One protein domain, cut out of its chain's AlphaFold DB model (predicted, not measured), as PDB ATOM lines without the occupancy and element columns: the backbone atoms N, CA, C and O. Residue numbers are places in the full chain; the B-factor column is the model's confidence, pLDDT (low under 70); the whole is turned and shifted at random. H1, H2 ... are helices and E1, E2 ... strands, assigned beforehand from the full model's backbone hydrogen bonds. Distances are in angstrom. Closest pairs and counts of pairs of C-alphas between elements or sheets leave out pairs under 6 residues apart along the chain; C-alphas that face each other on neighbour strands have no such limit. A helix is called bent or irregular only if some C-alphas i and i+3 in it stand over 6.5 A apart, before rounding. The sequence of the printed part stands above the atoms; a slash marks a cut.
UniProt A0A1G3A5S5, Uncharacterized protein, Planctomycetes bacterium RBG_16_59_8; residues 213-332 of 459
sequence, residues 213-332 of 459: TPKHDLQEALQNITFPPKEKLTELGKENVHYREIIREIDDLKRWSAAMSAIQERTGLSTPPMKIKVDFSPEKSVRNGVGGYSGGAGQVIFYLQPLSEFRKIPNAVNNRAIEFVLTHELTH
ATOM      1  N   THR A 213     163.712 132.744 154.908       43.06
ATOM      2  CA  THR A 213     164.179 134.117 154.697       43.06
ATOM      3  C   THR A 213     163.401 134.983 155.683       43.06
ATOM      4  O   THR A 213     162.173 134.862 155.639       43.06
ATOM      5  N   PRO A 214     164.060 135.649 156.653       37.91
ATOM      6  CA  PRO A 214     163.485 136.032 157.938       37.91
ATOM      7  C   PRO A 214     161.982 136.260 157.821       37.91
ATOM      8  O   PRO A 214     161.545 137.166 157.126       37.91
ATOM      9  N   LYS A 215     161.157 135.369 158.388       40.00
ATOM     10  CA  LYS A 215     159.689 135.405 158.181       40.00
ATOM     11  C   LYS A 215     159.095 136.754 158.617       40.00
ATOM     12  O   LYS A 215     158.028 137.134 158.145       40.00
ATOM     13  N   HIS A 216     159.826 137.444 159.492       46.81
ATOM     14  CA  HIS A 216     159.623 138.833 159.864       46.81
ATOM     15  C   HIS A 216     159.657 139.779 158.649       46.81
ATOM     16  O   HIS A 216     158.712 140.537 158.486       46.81
ATOM     17  N   ASP A 217     160.620 139.646 157.730       63.06
ATOM     18  CA  ASP A 217     160.807 140.557 156.590       63.06
ATOM     19  C   ASP A 217     159.686 140.461 155.552       63.06
ATOM     20  O   ASP A 217     159.222 141.486 155.066       63.06
ATOM     21  N   LEU A 218     159.206 139.258 155.199       77.81
ATOM     22  CA  LEU A 218     158.144 139.132 154.186       77.81
ATOM     23  C   LEU A 218     156.792 139.615 154.712       77.81
ATOM     24  O   LEU A 218     156.062 140.297 153.999       77.81
ATOM     25  N   GLN A 219     156.435 139.257 155.947       81.75
ATOM     26  CA  GLN A 219     155.163 139.691 156.519       81.75
ATOM     27  C   GLN A 219     155.157 141.203 156.774       81.75
ATOM     28  O   GLN A 219     154.151 141.854 156.504       81.75
ATOM     29  N   GLU A 220     156.283 141.761 157.214       83.12
ATOM     30  CA  GLU A 220     156.483 143.205 157.341       83.12
ATOM     31  C   GLU A 220     156.469 143.907 155.971       83.12
ATOM     32  O   GLU A 220     155.781 144.912 155.798       83.12
ATOM     33  N   ALA A 221     157.128 143.349 154.951       86.50
ATOM     34  CA  ALA A 221     157.080 143.879 153.587       86.50
ATOM     35  C   ALA A 221     155.652 143.878 153.015       86.50
ATOM     36  O   ALA A 221     155.251 144.850 152.380       86.50
ATOM     37  N   LEU A 222     154.854 142.834 153.278       91.94
ATOM     38  CA  LEU A 222     153.447 142.777 152.866       91.94
ATOM     39  C   LEU A 222     152.590 143.844 153.560       91.94
ATOM     40  O   LEU A 222     151.716 144.423 152.923       91.94
ATOM     41  N   GLN A 223     152.844 144.129 154.842       92.56
ATOM     42  CA  GLN A 223     152.148 145.190 155.584       92.56
ATOM     43  C   GLN A 223     152.456 146.591 155.045       92.56
ATOM     44  O   GLN A 223     151.666 147.514 155.232       92.56
ATOM     45  N   ASN A 224     153.584 146.745 154.356       94.00
ATOM     46  CA  ASN A 224     154.012 148.002 153.761       94.00
ATOM     47  C   ASN A 224     153.462 148.234 152.339       94.00
ATOM     48  O   ASN A 224     153.730 149.284 151.746       94.00
ATOM     49  N   ILE A 225     152.678 147.297 151.790       96.31
ATOM     50  CA  ILE A 225     151.984 147.478 150.511       96.31
ATOM     51  C   ILE A 225     150.701 148.272 150.749       96.31
ATOM     52  O   ILE A 225     149.828 147.871 151.515       96.31
ATOM     53  N   THR A 226     150.570 149.402 150.063       96.81
ATOM     54  CA  THR A 226     149.381 150.253 150.123       96.81
ATOM     55  C   THR A 226     148.663 150.234 148.785       96.81
ATOM     56  O   THR A 226     149.199 150.703 147.781       96.81
ATOM     57  N   PHE A 227     147.431 149.733 148.790       97.25
ATOM     58  CA  PHE A 227     146.522 149.796 147.650       97.25
ATOM     59  C   PHE A 227     145.663 151.066 147.696       97.25
ATOM     60  O   PHE A 227     145.495 151.667 148.764       97.25
ATOM     61  N   PRO A 228     145.080 151.490 146.562       96.88
ATOM     62  CA  PRO A 228     144.085 152.550 146.558       96.88
ATOM     63  C   PRO A 228     142.851 152.168 147.399       96.88
ATOM     64  O   PRO A 228     142.569 150.978 147.558       96.88
ATOM     65  N   PRO A 229     142.072 153.151 147.894       96.69
ATOM     66  CA  PRO A 229     140.833 152.877 148.622       96.69
ATOM     67  C   PRO A 229     139.884 151.966 147.833       96.69
ATOM     68  O   PRO A 229     139.783 152.077 146.603       96.69
ATOM     69  N   LYS A 230     139.157 151.089 148.535       94.81
ATOM     70  CA  LYS A 230     138.269 150.087 147.918       94.81
ATOM     71  C   LYS A 230     137.206 150.714 147.022       94.81
ATOM     72  O   LYS A 230     136.830 150.115 146.019       94.81
ATOM     73  N   GLU A 231     136.752 151.919 147.344       95.88
ATOM     74  CA  GLU A 231     135.780 152.679 146.561       95.88
ATOM     75  C   GLU A 231     136.353 153.025 145.182       95.88
ATOM     76  O   GLU A 231     135.699 152.793 144.167       95.88
ATOM     77  N   LYS A 232     137.614 153.482 145.129       94.62
ATOM     78  CA  LYS A 232     138.321 153.781 143.874       94.62
ATOM     79  C   LYS A 232     138.564 152.514 143.052       94.62
ATOM     80  O   LYS A 232     138.379 152.531 141.840       94.62
ATOM     81  N   LEU A 233     138.950 151.413 143.700       93.31
ATOM     82  CA  LEU A 233     139.126 150.117 143.031       93.31
ATOM     83  C   LEU A 233     137.809 149.576 142.465       93.31
ATOM     84  O   LEU A 233     137.774 149.056 141.350       93.31
ATOM     85  N   THR A 234     136.721 149.739 143.217       93.00
ATOM     86  CA  THR A 234     135.378 149.357 142.776       93.00
ATOM     87  C   THR A 234     134.971 150.175 141.560       93.00
ATOM     88  O   THR A 234     134.526 149.584 140.582       93.00
ATOM     89  N   GLU A 235     135.170 151.497 141.590       94.06
ATOM     90  CA  GLU A 235     134.872 152.394 140.469       94.06
ATOM     91  C   GLU A 235     135.619 151.985 139.194       94.06
ATOM     92  O   GLU A 235     134.992 151.756 138.164       94.06
ATOM     93  N   LEU A 236     136.935 151.764 139.285       91.81
ATOM     94  CA  LEU A 236     137.758 151.316 138.153       91.81
ATOM     95  C   LEU A 236     137.290 149.975 137.559       91.81
ATOM     96  O   LEU A 236     137.448 149.734 136.365       91.81
ATOM     97  N   GLY A 237     136.713 149.094 138.379       91.25
ATOM     98  CA  GLY A 237     136.183 147.800 137.951       91.25
ATOM     99  C   GLY A 237     134.720 147.813 137.485       91.25
ATOM    100  O   GLY A 237     134.222 146.758 137.071       91.25
ATOM    101  N   LYS A 238     133.995 148.941 137.577       91.50
ATOM    102  CA  LYS A 238     132.568 149.015 137.196       91.50
ATOM    103  C   LYS A 238     132.366 148.840 135.698       91.50
ATOM    104  O   LYS A 238     131.481 148.088 135.303       91.50
ATOM    105  N   GLU A 239     133.204 149.488 134.899       79.56
ATOM    106  CA  GLU A 239     133.027 149.588 133.448       79.56
ATOM    107  C   GLU A 239     133.539 148.360 132.681       79.56
ATOM    108  O   GLU A 239     133.158 148.143 131.533       79.56
ATOM    109  N   ASN A 240     134.384 147.527 133.300       89.06
ATOM    110  CA  ASN A 240     134.972 146.366 132.640       89.06
ATOM    111  C   ASN A 240     135.182 145.198 133.620       89.06
ATOM    112  O   ASN A 240     135.931 145.300 134.596       89.06
ATOM    113  N   VAL A 241     134.543 144.055 133.342       90.00
ATOM    114  CA  VAL A 241     134.649 142.841 134.171       90.00
ATOM    115  C   VAL A 241     136.092 142.339 134.285       90.00
ATOM    116  O   VAL A 241     136.513 141.940 135.370       90.00
ATOM    117  N   HIS A 242     136.890 142.451 133.221       89.56
ATOM    118  CA  HIS A 242     138.291 142.040 133.245       89.56
ATOM    119  C   HIS A 242     139.134 142.946 134.138       89.56
ATOM    120  O   HIS A 242     140.029 142.456 134.821       89.56
ATOM    121  N   TYR A 243     138.832 144.247 134.205       93.44
ATOM    122  CA  TYR A 243     139.538 145.159 135.113       93.44
ATOM    123  C   TYR A 243     139.306 144.749 136.560       93.44
ATOM    124  O   TYR A 243     140.248 144.677 137.344       93.44
ATOM    125  N   ARG A 244     138.066 144.393 136.898       93.50
ATOM    126  CA  ARG A 244     137.707 143.905 138.231       93.50
ATOM    127  C   ARG A 244     138.453 142.626 138.606       93.50
ATOM    128  O   ARG A 244     138.913 142.501 139.736       93.50
ATOM    129  N   GLU A 245     138.586 141.688 137.671       91.69
ATOM    130  CA  GLU A 245     139.347 140.452 137.885       91.69
ATOM    131  C   GLU A 245     140.841 140.719 138.081       91.69
ATOM    132  O   GLU A 245     141.434 140.186 139.017       91.69
ATOM    133  N   ILE A 246     141.429 141.574 137.238       92.75
ATOM    134  CA  ILE A 246     142.834 141.987 137.323       92.75
ATOM    135  C   ILE A 246     143.110 142.661 138.671       92.75
ATOM    136  O   ILE A 246     144.050 142.276 139.360       92.75
ATOM    137  N   ILE A 247     142.266 143.620 139.073       95.00
ATOM    138  CA  ILE A 247     142.372 144.309 140.364       95.00
ATOM    139  C   ILE A 247     142.289 143.300 141.508       95.00
ATOM    140  O   ILE A 247     143.151 143.313 142.376       95.00
ATOM    141  N   ARG A 248     141.302 142.392 141.494       94.25
ATOM    142  CA  ARG A 248     141.138 141.371 142.543       94.25
ATOM    143  C   ARG A 248     142.366 140.472 142.671       94.25
ATOM    144  O   ARG A 248     142.717 140.075 143.775       94.25
ATOM    145  N   GLU A 249     142.992 140.107 141.557       92.75
ATOM    146  CA  GLU A 249     144.205 139.291 141.587       92.75
ATOM    147  C   GLU A 249     145.418 140.079 142.068       92.75
ATOM    148  O   GLU A 249     146.204 139.559 142.849       92.75
ATOM    149  N   ILE A 250     145.571 141.333 141.655       94.44
ATOM    150  CA  ILE A 250     146.669 142.171 142.140       94.44
ATOM    151  C   ILE A 250     146.473 142.528 143.621       94.44
ATOM    152  O   ILE A 250     147.456 142.627 144.335       94.44
ATOM    153  N   ASP A 251     145.247 142.658 144.124       93.25
ATOM    154  CA  ASP A 251     144.954 142.913 145.547       93.25
ATOM    155  C   ASP A 251     145.176 141.671 146.447       93.25
ATOM    156  O   ASP A 251     145.163 141.756 147.675       93.25
ATOM    157  N   ASP A 252     145.424 140.488 145.869       93.19
ATOM    158  CA  ASP A 252     145.707 139.274 146.641       93.19
ATOM    159  C   ASP A 252     147.156 139.256 147.156       93.19
ATOM    160  O   ASP A 252     148.101 138.885 146.451       93.19
ATOM    161  N   LEU A 253     147.332 139.575 148.440       92.31
ATOM    162  CA  LEU A 253     148.628 139.543 149.130       92.31
ATOM    163  C   LEU A 253     149.361 138.191 149.037       92.31
ATOM    164  O   LEU A 253     150.589 138.158 149.150       92.31
ATOM    165  N   LYS A 254     148.672 137.065 148.793       89.94
ATOM    166  CA  LYS A 254     149.355 135.779 148.556       89.94
ATOM    167  C   LYS A 254     150.181 135.811 147.272       89.94
ATOM    168  O   LYS A 254     151.268 135.235 147.241       89.94
ATOM    169  N   ARG A 255     149.702 136.503 146.233       92.00
ATOM    170  CA  ARG A 255     150.428 136.673 144.967       92.00
ATOM    171  C   ARG A 255     151.635 137.589 145.139       92.00
ATOM    172  O   ARG A 255     152.693 137.275 144.605       92.00
ATOM    173  N   TRP A 256     151.527 138.632 145.963       94.81
ATOM    174  CA  TRP A 256     152.679 139.453 146.357       94.81
ATOM    175  C   TRP A 256     153.731 138.641 147.099       94.81
ATOM    176  O   TRP A 256     154.902 138.683 146.736       94.81
ATOM    177  N   SER A 257     153.318 137.830 148.075       92.19
ATOM    178  CA  SER A 257     154.238 136.946 148.794       92.19
ATOM    179  C   SER A 257     154.961 135.983 147.847       92.19
ATOM    180  O   SER A 257     156.163 135.764 148.004       92.19
ATOM    181  N   ALA A 258     154.243 135.413 146.874       88.62
ATOM    182  CA  ALA A 258     154.821 134.528 145.867       88.62
ATOM    183  C   ALA A 258     155.803 135.273 144.949       88.62
ATOM    184  O   ALA A 258     156.898 134.771 144.706       88.62
ATOM    185  N   ALA A 259     155.453 136.483 144.500       94.56
ATOM    186  CA  ALA A 259     156.329 137.325 143.693       94.56
ATOM    187  C   ALA A 259     157.619 137.688 144.446       94.56
ATOM    188  O   ALA A 259     158.706 137.495 143.916       94.56
ATOM    189  N   MET A 260     157.513 138.127 145.702       94.25
ATOM    190  CA  MET A 260     158.662 138.429 146.563       94.25
ATOM    191  C   MET A 260     159.586 137.219 146.742       94.25
ATOM    192  O   MET A 260     160.804 137.344 146.631       94.25
ATOM    193  N   SER A 261     159.004 136.038 146.972       89.19
ATOM    194  CA  SER A 261     159.770 134.792 147.100       89.19
ATOM    195  C   SER A 261     160.468 134.417 145.791       89.19
ATOM    196  O   SER A 261     161.640 134.055 145.817       89.19
ATOM    197  N   ALA A 262     159.790 134.557 144.647       89.69
ATOM    198  CA  ALA A 262     160.380 134.289 143.337       89.69
ATOM    199  C   ALA A 262     161.566 135.220 143.039       89.69
ATOM    200  O   ALA A 262     162.588 134.765 142.523       89.69
ATOM    201  N   ILE A 263     161.462 136.501 143.416       94.69
ATOM    202  CA  ILE A 263     162.558 137.467 143.288       94.69
ATOM    203  C   ILE A 263     163.750 137.011 144.131       94.69
ATOM    204  O   ILE A 263     164.821 136.776 143.577       94.69
ATOM    205  N   GLN A 264     163.555 136.789 145.435       89.44
ATOM    206  CA  GLN A 264     164.621 136.319 146.330       89.44
ATOM    207  C   GLN A 264     165.284 135.031 145.819       89.44
ATOM    208  O   GLN A 264     166.510 134.927 145.775       89.44
ATOM    209  N   GLU A 265     164.482 134.048 145.408       88.44
ATOM    210  CA  GLU A 265     164.967 132.742 144.966       88.44
ATOM    211  C   GLU A 265     165.805 132.832 143.687       88.44
ATOM    212  O   GLU A 265     166.801 132.118 143.561       88.44
ATOM    213  N   ARG A 266     165.421 133.692 142.737       90.62
ATOM    214  CA  ARG A 266     166.059 133.764 141.416       90.62
ATOM    215  C   ARG A 266     167.211 134.754 141.381       90.62
ATOM    216  O   ARG A 266     168.243 134.444 140.794       90.62
ATOM    217  N   THR A 267     167.047 135.925 141.987       93.94
ATOM    218  CA  THR A 267     168.007 137.032 141.867       93.94
ATOM    219  C   THR A 267     168.865 137.217 143.108       93.94
ATOM    220  O   THR A 267     169.915 137.844 143.023       93.94
ATOM    221  N   GLY A 268     168.450 136.671 144.256       88.06
ATOM    222  CA  GLY A 268     169.110 136.922 145.538       88.06
ATOM    223  C   GLY A 268     168.859 138.326 146.096       88.06
ATOM    224  O   GLY A 268     169.430 138.666 147.129       88.06
ATOM    225  N   LEU A 269     168.012 139.139 145.451       88.19
ATOM    226  CA  LEU A 269     167.605 140.440 145.985       88.19
ATOM    227  C   LEU A 269     166.800 140.232 147.271       88.19
ATOM    228  O   LEU A 269     165.862 139.435 147.298       88.19
ATOM    229  N   SER A 270     167.158 140.955 148.331       81.56
ATOM    230  CA  SER A 270     166.400 140.947 149.582       81.56
ATOM    231  C   SER A 270     165.020 141.587 149.392       81.56
ATOM    232  O   SER A 270     164.790 142.324 148.436       81.56
ATOM    233  N   THR A 271     164.089 141.299 150.307       84.38
ATOM    234  CA  THR A 271     162.793 141.993 150.396       84.38
ATOM    235  C   THR A 271     162.890 143.050 151.483       84.38
ATOM    236  O   THR A 271     162.791 142.709 152.663       84.38
ATOM    237  N   PRO A 272     163.121 144.320 151.137       78.56
ATOM    238  CA  PRO A 272     163.304 145.354 152.139       78.56
ATOM    239  C   PRO A 272     161.960 145.676 152.799       78.56
ATOM    240  O   PRO A 272     160.930 145.624 152.115       78.56
ATOM    241  N   PRO A 273     161.943 146.102 154.074       76.88
ATOM    242  CA  PRO A 273     160.758 146.667 154.713       76.88
ATOM    243  C   PRO A 273     160.499 148.088 154.175       76.88
ATOM    244  O   PRO A 273     160.569 149.083 154.892       76.88
ATOM    245  N   MET A 274     160.259 148.204 152.865       87.50
ATOM    246  CA  MET A 274     159.964 149.465 152.188       87.50
ATOM    247  C   MET A 274     158.462 149.621 151.973       87.50
ATOM    248  O   MET A 274     157.765 148.649 151.681       87.50
ATOM    249  N   LYS A 275     157.977 150.864 152.017       94.38
ATOM    250  CA  LYS A 275     156.618 151.194 151.571       94.38
ATOM    251  C   LYS A 275     156.510 151.018 150.063       94.38
ATOM    252  O   LYS A 275     157.324 151.577 149.330       94.38
ATOM    253  N   ILE A 276     155.497 150.280 149.619       96.69
ATOM    254  CA  ILE A 276     155.185 150.077 148.203       96.69
ATOM    255  C   ILE A 276     153.784 150.607 147.946       96.69
ATOM    256  O   ILE A 276     152.803 150.090 148.479       96.69
ATOM    257  N   LYS A 277     153.679 151.638 147.114       97.50
ATOM    258  CA  LYS A 277     152.394 152.157 146.657       97.50
ATOM    259  C   LYS A 277     151.969 151.429 145.386       97.50
ATOM    260  O   LYS A 277     152.713 151.405 144.409       97.50
ATOM    261  N   VAL A 278     150.763 150.877 145.393       97.88
ATOM    262  CA  VAL A 278     150.147 150.255 144.220       97.88
ATOM    263  C   VAL A 278     149.130 151.222 143.636       97.88
ATOM    264  O   VAL A 278     148.288 151.753 144.356       97.88
ATOM    265  N   ASP A 279     149.189 151.451 142.330       97.38
ATOM    266  CA  ASP A 279     148.197 152.228 141.594       97.38
ATOM    267  C   ASP A 279     147.700 151.438 140.374       97.38
ATOM    268  O   ASP A 279     148.380 150.564 139.835       97.38
ATOM    269  N   PHE A 280     146.499 151.779 139.917       96.62
ATOM    270  CA  PHE A 280     145.892 151.227 138.711       96.62
ATOM    271  C   PHE A 280     145.504 152.373 137.782       96.62
ATOM    272  O   PHE A 280     144.913 153.357 138.237       96.62
ATOM    273  N   SER A 281     145.814 152.236 136.496       95.06
ATOM    274  CA  SER A 281     145.430 153.193 135.460       95.06
ATOM    275  C   SER A 281     144.575 152.506 134.391       95.06
ATOM    276  O   SER A 281     144.978 151.461 133.875       95.06
ATOM    277  N   PRO A 282     143.401 153.058 134.031       91.31
ATOM    278  CA  PRO A 282     142.602 152.557 132.914       91.31
ATOM    279  C   PRO A 282     143.130 153.025 131.548       91.31
ATOM    280  O   PRO A 282     142.590 152.615 130.523       91.31
ATOM    281  N   GLU A 283     144.146 153.893 131.519       89.44
ATOM    282  CA  GLU A 283     144.644 154.523 130.298       89.44
ATOM    283  C   GLU A 283     145.277 153.525 129.319       89.44
ATOM    284  O   GLU A 283     145.847 152.494 129.697       89.44
ATOM    285  N   LYS A 284     145.232 153.889 128.032       86.88
ATOM    286  CA  LYS A 284     145.991 153.210 126.980       86.88
ATOM    287  C   LYS A 284     147.479 153.371 127.256       86.88
ATOM    288  O   LYS A 284     147.990 154.485 127.306       86.88
ATOM    289  N   SER A 285     148.177 152.249 127.362       88.56
ATOM    290  CA  SER A 285     149.627 152.200 127.506       88.56
ATOM    291  C   SER A 285     150.182 151.055 126.671       88.56
ATOM    292  O   SER A 285     149.532 150.025 126.500       88.56
ATOM    293  N   VAL A 286     151.402 151.232 126.167       84.25
ATOM    294  CA  VAL A 286     152.178 150.154 125.525       84.25
ATOM    295  C   VAL A 286     152.799 149.199 126.554       84.25
ATOM    296  O   VAL A 286     153.377 148.175 126.187       84.25
ATOM    297  N   ARG A 287     152.709 149.543 127.846       87.81
ATOM    298  CA  ARG A 287     153.235 148.769 128.973       87.81
ATOM    299  C   ARG A 287     152.095 148.153 129.769       87.81
ATOM    300  O   ARG A 287     151.066 148.788 129.970       87.81
ATOM    301  N   ASN A 288     152.318 146.950 130.285       90.88
ATOM    302  CA  ASN A 288     151.380 146.288 131.196       90.88
ATOM    303  C   ASN A 288     151.486 146.835 132.628       90.88
ATOM    304  O   ASN A 288     150.493 146.887 133.353       90.88
ATOM    305  N   GLY A 289     152.677 147.284 133.015       93.56
ATOM    306  CA  GLY A 289     152.934 147.949 134.279       93.56
ATOM    307  C   GLY A 289     154.182 148.822 134.209       93.56
ATOM    308  O   GLY A 289     154.844 148.902 133.173       93.56
ATOM    309  N   VAL A 290     154.438 149.538 135.299       95.44
ATOM    310  CA  VAL A 290     155.712 150.203 135.585       95.44
ATOM    311  C   VAL A 290     155.985 150.087 137.077       95.44
ATOM    312  O   VAL A 290     155.186 150.555 137.889       95.44
ATOM    313  N   GLY A 291     157.119 149.494 137.422       95.31
ATOM    314  CA  GLY A 291     157.705 149.502 138.753       95.31
ATOM    315  C   GLY A 291     158.873 150.478 138.857       95.31
ATOM    316  O   GLY A 291     159.656 150.639 137.922       95.31
ATOM    317  N   GLY A 292     159.016 151.122 140.011       92.88
ATOM    318  CA  GLY A 292     160.185 151.941 140.303       92.88
ATOM    319  C   GLY A 292     160.289 152.357 141.764       92.88
ATOM    320  O   GLY A 292     159.345 152.224 142.540       92.88
ATOM    321  N   TYR A 293     161.451 152.866 142.145       90.50
ATOM    322  CA  TYR A 293     161.746 153.372 143.476       90.50
ATOM    323  C   TYR A 293     162.155 154.841 143.392       90.50
ATOM    324  O   TYR A 293     163.107 155.202 142.701       90.50
ATOM    325  N   SER A 294     161.432 155.711 144.097       84.56
ATOM    326  CA  SER A 294     161.752 157.137 144.159       84.56
ATOM    327  C   SER A 294     161.256 157.753 145.466       84.56
ATOM    328  O   SER A 294     160.284 157.289 146.060       84.56
ATOM    329  N   GLY A 295     161.946 158.788 145.956       76.50
ATOM    330  CA  GLY A 295     161.489 159.547 147.128       76.50
ATOM    331  C   GLY A 295     161.322 158.721 148.412       76.50
ATOM    332  O   GLY A 295     160.483 159.056 149.241       76.50
ATOM    333  N   GLY A 296     162.085 157.635 148.577       81.75
ATOM    334  CA  GLY A 296     162.023 156.786 149.769       81.75
ATOM    335  C   GLY A 296     160.992 155.650 149.711       81.75
ATOM    336  O   GLY A 296     160.936 154.858 150.651       81.75
ATOM    337  N   ALA A 297     160.204 155.535 148.637       90.75
ATOM    338  CA  ALA A 297     159.167 154.515 148.493       90.75
ATOM    339  C   ALA A 297     159.210 153.822 147.124       90.75
ATOM    340  O   ALA A 297     159.591 154.404 146.107       90.75
ATOM    341  N   GLY A 298     158.792 152.558 147.108       95.06
ATOM    342  CA  GLY A 298     158.497 151.833 145.882       95.06
ATOM    343  C   GLY A 298     157.127 152.223 145.334       95.06
ATOM    344  O   GLY A 298     156.197 152.504 146.094       95.06
ATOM    345  N   GLN A 299     156.981 152.198 144.017       97.25
ATOM    346  CA  GLN A 299     155.705 152.348 143.335       97.25
ATOM    347  C   GLN A 299     155.573 151.285 142.248       97.25
ATOM    348  O   GLN A 299     156.520 151.033 141.504       97.25
ATOM    349  N   VAL A 300     154.385 150.694 142.146       97.56
ATOM    350  CA  VAL A 300     153.996 149.845 141.020       97.56
ATOM    351  C   VAL A 300     152.667 150.346 140.467       97.56
ATOM    352  O   VAL A 300     151.683 150.452 141.198       97.56
ATOM    353  N   ILE A 301     152.639 150.658 139.174       97.44
ATOM    354  CA  ILE A 301     151.438 151.077 138.449       97.44
ATOM    355  C   ILE A 301     151.062 149.974 137.467       97.44
ATOM    356  O   ILE A 301     151.886 149.591 136.638       97.44
ATOM    357  N   PHE A 302     149.820 149.499 137.518       96.69
ATOM    358  CA  PHE A 302     149.286 148.517 136.571       96.69
ATOM    359  C   PHE A 302     148.328 149.178 135.578       96.69
ATOM    360  O   PHE A 302     147.366 149.839 135.976       96.69
ATOM    361  N   TYR A 303     148.564 148.972 134.281       95.62
ATOM    362  CA  TYR A 303     147.702 149.495 133.221       95.62
ATOM    363  C   TYR A 303     146.641 148.451 132.866       95.62
ATOM    364  O   TYR A 303     146.931 147.406 132.280       95.62
ATOM    365  N   LEU A 304     145.394 148.728 133.239       93.38
ATOM    366  CA  LEU A 304     144.297 147.762 133.187       93.38
ATOM    367  C   LEU A 304     143.928 147.369 131.756       93.38
ATOM    368  O   LEU A 304     143.682 146.191 131.493       93.38
ATOM    369  N   GLN A 305     143.931 148.325 130.822       91.62
ATOM    370  CA  GLN A 305     143.603 148.048 129.426       91.62
ATOM    371  C   GLN A 305     144.590 147.066 128.772       91.62
ATOM    372  O   GLN A 305     144.143 146.007 128.326       91.62
ATOM    373  N   PRO A 306     145.910 147.340 128.718       89.75
ATOM    374  CA  PRO A 306     146.850 146.412 128.095       89.75
ATOM    375  C   PRO A 306     146.929 145.075 128.839       89.75
ATOM    376  O   PRO A 306     147.018 144.042 128.184       89.75
ATOM    377  N   LEU A 307     146.777 145.040 130.170       88.94
ATOM    378  CA  LEU A 307     146.665 143.777 130.914       88.94
ATOM    379  C   LEU A 307     145.428 142.962 130.517       88.94
ATOM    380  O   LEU A 307     145.505 141.737 130.405       88.94
ATOM    381  N   SER A 308     144.294 143.624 130.279       88.44
ATOM    382  CA  SER A 308     143.080 142.965 129.797       88.44
ATOM    383  C   SER A 308     143.248 142.405 128.389       88.44
ATOM    384  O   SER A 308     142.678 141.357 128.105       88.44
ATOM    385  N   GLU A 309     144.003 143.065 127.509       84.81
ATOM    386  CA  GLU A 309     144.310 142.535 126.173       84.81
ATOM    387  C   GLU A 309     145.344 141.410 126.237       84.81
ATOM    388  O   GLU A 309     145.193 140.383 125.578       84.81
ATOM    389  N   PHE A 310     146.355 141.545 127.097       78.81
ATOM    390  CA  PHE A 310     147.357 140.510 127.344       78.81
ATOM    391  C   PHE A 310     146.701 139.205 127.822       78.81
ATOM    392  O   PHE A 310     147.095 138.119 127.397       78.81
ATOM    393  N   ARG A 311     145.614 139.320 128.598       76.56
ATOM    394  CA  ARG A 311     144.744 138.210 129.009       76.56
ATOM    395  C   ARG A 311     143.939 137.547 127.899       76.56
ATOM    396  O   ARG A 311     143.410 136.463 128.123       76.56
ATOM    397  N   LYS A 312     143.802 138.146 126.721       73.69
ATOM    398  CA  LYS A 312     143.050 137.533 125.616       73.69
ATOM    399  C   LYS A 312     143.914 136.622 124.751       73.69
ATOM    400  O   LYS A 312     143.368 135.901 123.924       73.69
ATOM    401  N   ILE A 313     145.238 136.620 124.941       66.56
ATOM    402  CA  ILE A 313     146.164 135.787 124.168       66.56
ATOM    403  C   ILE A 313     145.969 134.311 124.571       66.56
ATOM    404  O   ILE A 313     146.299 133.937 125.701       66.56
ATOM    405  N   PRO A 314     145.430 133.438 123.700       52.25
ATOM    406  CA  PRO A 314     145.168 132.043 124.053       52.25
ATOM    407  C   PRO A 314     146.490 131.292 124.273       52.25
ATOM    408  O   PRO A 314     147.342 131.366 123.392       52.25
ATOM    409  N   ASN A 315     146.672 130.626 125.433       51.47
ATOM    410  CA  ASN A 315     147.576 129.481 125.732       51.47
ATOM    411  C   ASN A 315     147.963 129.405 127.230       51.47
ATOM    412  O   ASN A 315     147.746 130.342 127.993       51.47
ATOM    413  N   ALA A 316     148.598 128.295 127.647       45.88
ATOM    414  CA  ALA A 316     149.083 128.017 129.015       45.88
ATOM    415  C   ALA A 316     149.969 129.122 129.641       45.88
ATOM    416  O   ALA A 316     150.115 129.187 130.860       45.88
ATOM    417  N   VAL A 317     150.519 130.013 128.814       51.22
ATOM    418  CA  VAL A 317     151.298 131.196 129.209       51.22
ATOM    419  C   VAL A 317     150.448 132.229 129.978       51.22
ATOM    420  O   VAL A 317     150.972 133.003 130.774       51.22
ATOM    421  N   ASN A 318     149.129 132.219 129.784       57.75
ATOM    422  CA  ASN A 318     148.230 133.296 130.193       57.75
ATOM    423  C   ASN A 318     147.707 133.177 131.642       57.75
ATOM    424  O   ASN A 318     147.516 134.182 132.322       57.75
ATOM    425  N   ASN A 319     147.605 131.958 132.191       62.69
ATOM    426  CA  ASN A 319     147.169 131.744 133.584       62.69
ATOM    427  C   ASN A 319     148.101 132.391 134.628       62.69
ATOM    428  O   ASN A 319     147.746 132.480 135.801       62.69
ATOM    429  N   ARG A 320     149.288 132.842 134.205       77.88
ATOM    430  CA  ARG A 320     150.292 133.503 135.047       77.88
ATOM    431  C   ARG A 320     150.619 134.924 134.582       77.88
ATOM    432  O   ARG A 320     151.586 135.498 135.063       77.88
ATOM    433  N   ALA A 321     149.830 135.509 133.678       82.75
ATOM    434  CA  ALA A 321     150.082 136.841 133.126       82.75
ATOM    435  C   ALA A 321     150.227 137.920 134.215       82.75
ATOM    436  O   ALA A 321     151.170 138.709 134.185       82.75
ATOM    437  N   ILE A 322     149.326 137.917 135.202       88.44
ATOM    438  CA  ILE A 322     149.368 138.858 136.330       88.44
ATOM    439  C   ILE A 322     150.564 138.589 137.240       88.44
ATOM    440  O   ILE A 322     151.225 139.533 137.654       88.44
ATOM    441  N   GLU A 323     150.877 137.320 137.517       90.25
ATOM    442  CA  GLU A 323     152.055 136.949 138.315       90.25
ATOM    443  C   GLU A 323     153.339 137.429 137.647       90.25
ATOM    444  O   GLU A 323     154.180 138.025 138.306       90.25
ATOM    445  N   PHE A 324     153.454 137.227 136.334       90.88
ATOM    446  CA  PHE A 324     154.587 137.684 135.547       90.88
ATOM    447  C   PHE A 324     154.772 139.201 135.672       90.88
ATOM    448  O   PHE A 324     155.848 139.640 136.067       90.88
ATOM    449  N   VAL A 325     153.734 139.993 135.374       93.25
ATOM    450  CA  VAL A 325     153.845 141.461 135.419       93.25
ATOM    451  C   VAL A 325     154.118 141.930 136.847       93.25
ATOM    452  O   VAL A 325     155.012 142.738 137.057       93.25
ATOM    453  N   LEU A 326     153.429 141.373 137.846       95.75
ATOM    454  CA  LEU A 326     153.670 141.695 139.253       95.75
ATOM    455  C   LEU A 326     155.126 141.429 139.659       95.75
ATOM    456  O   LEU A 326     155.772 142.310 140.221       95.75
ATOM    457  N   THR A 327     155.654 140.235 139.378       96.69
ATOM    458  CA  THR A 327     157.040 139.879 139.706       96.69
ATOM    459  C   THR A 327     158.035 140.741 138.936       96.69
ATOM    460  O   THR A 327     159.014 141.191 139.526       96.69
ATOM    461  N   HIS A 328     157.781 141.006 137.654       96.62
ATOM    462  CA  HIS A 328     158.625 141.857 136.819       96.62
ATOM    463  C   HIS A 328     158.723 143.274 137.404       96.62
ATOM    464  O   HIS A 328     159.817 143.726 137.739       96.62
ATOM    465  N   GLU A 329     157.590 143.952 137.604       97.12
ATOM    466  CA  GLU A 329     157.594 145.337 138.083       97.12
ATOM    467  C   GLU A 329     158.111 145.448 139.524       97.12
ATOM    468  O   GLU A 329     158.842 146.379 139.861       97.12
ATOM    469  N   LEU A 330     157.802 144.474 140.384       97.44
ATOM    470  CA  LEU A 330     158.346 144.443 141.742       97.44
ATOM    471  C   LEU A 330     159.870 144.234 141.748       97.44
ATOM    472  O   LEU A 330     160.558 144.771 142.617       97.44
ATOM    473  N   THR A 331     160.415 143.514 140.762       97.38
ATOM    474  CA  THR A 331     161.870 143.364 140.613       97.38
ATOM    475  C   THR A 331     162.531 144.704 140.306       97.38
ATOM    476  O   THR A 331     163.550 145.006 140.924       97.38
ATOM    477  N   HIS A 332     161.934 145.543 139.448       96.31
ATOM    478  CA  HIS A 332     162.430 146.909 139.202       96.31
ATOM    479  C   HIS A 332     162.517 147.721 140.495       96.31
ATOM    480  O   HIS A 332     163.545 148.340 140.767       96.31
TER     481      HIS A 332
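Overview. This is residues 213 to 332 of the 459 residues of an uncharacterized protein of Planctomycetes bacterium RBG_16_59_8 (UniProt A0A1G3A5S5). A small three-stranded sheet has H3 and H6 over one face, while its other face is bare of named helices. H4 crosses H6, H1 packs on H4 at one end, H2 folds back on H3 beyond the E1 edge, and H5 follows E3 with no residue between them and packs on H3. The printed part has 120 residues, with named elements in the order H1 H2 H3 H4 E1 E2 E3 H5 H6: six helices and three strands, class mixed, helices and strands. The sheet runs E1 E3 E2 and is mixed. The whole is compact, with a radius of gyration of the C-alphas of 14.2 A and spans of 40 by 33 by 23 A.

Along the chain. H1 is residues 215 to 223, 12.6 A long, from C-alpha 215 at (159.689, 135.405, 158.181). H2 is residues 230 to 236, 9.9 A, and H3 residues 241 to 250, 14.4 A. H4, residues 253 to 267, measures 20.8 A. E1 is residues 276 to 281, 16.3 A, from C-alpha 276 at (155.185, 150.077, 148.203); E2 is residues 289 to 294, 16.1 A; E3 is residues 297 to 303, 19.7 A. H5 is residues 304 to 310, 9.8 A. H6, residues 318 to 332, measures 21.6 A and ends with C-alpha 332 at (162.430, 146.909, 139.202); it is irregular, with C-alphas 319 and 322 7.9 A apart.

Arrangement. E1 and E3 are parallel, with N 279 and O 300 2.9 A apart, within hydrogen-bond range. E3 and E2 form an antiparallel hairpin, with N 299 and O 292 at 2.8 A. Residues 225 to 226 pair, parallel, with residues 276 to 277 of E1. H3 and H6 are on the same face, in two layers, helices on one face of a sheet. H6 is over E3 and E2 at a height over the sheet of 9.8 A, and Gly 291 and Glu 329 have the closest C-alphas of E2 and H6, 4.2 A. H3 is over E3 at 10.7 A. H4 touches H6 at a steep tilt of 64 degrees, closest at the C-alphas of Ala 259 and Thr 327, 4.8 A. H1 touches H4, closest at the C-alphas of Leu 222 and Leu 253, 6.9 A. H2 and H3 form a helical hairpin, closest at the C-alphas of Leu 236 and Tyr 243, 7.1 A. H5 touches H3, about perpendicular at 85 degrees, closest at the C-alphas of Tyr 243 and Leu 304, 5.8 A. Every O i to N i+4 pair is within hydrogen-bond range in H1, H2, H3, H4 and H5; in H6, 9 of 11 are.

Size, cuts and confidence. The two C-alphas farthest apart, of Pro 214 and Glu 239, are 41.4 A apart. The printed part has no cut and no long link. The mean pLDDT of the printed part is 87.0, and it is under 70 in residues 213 to 217 and 313 to 319.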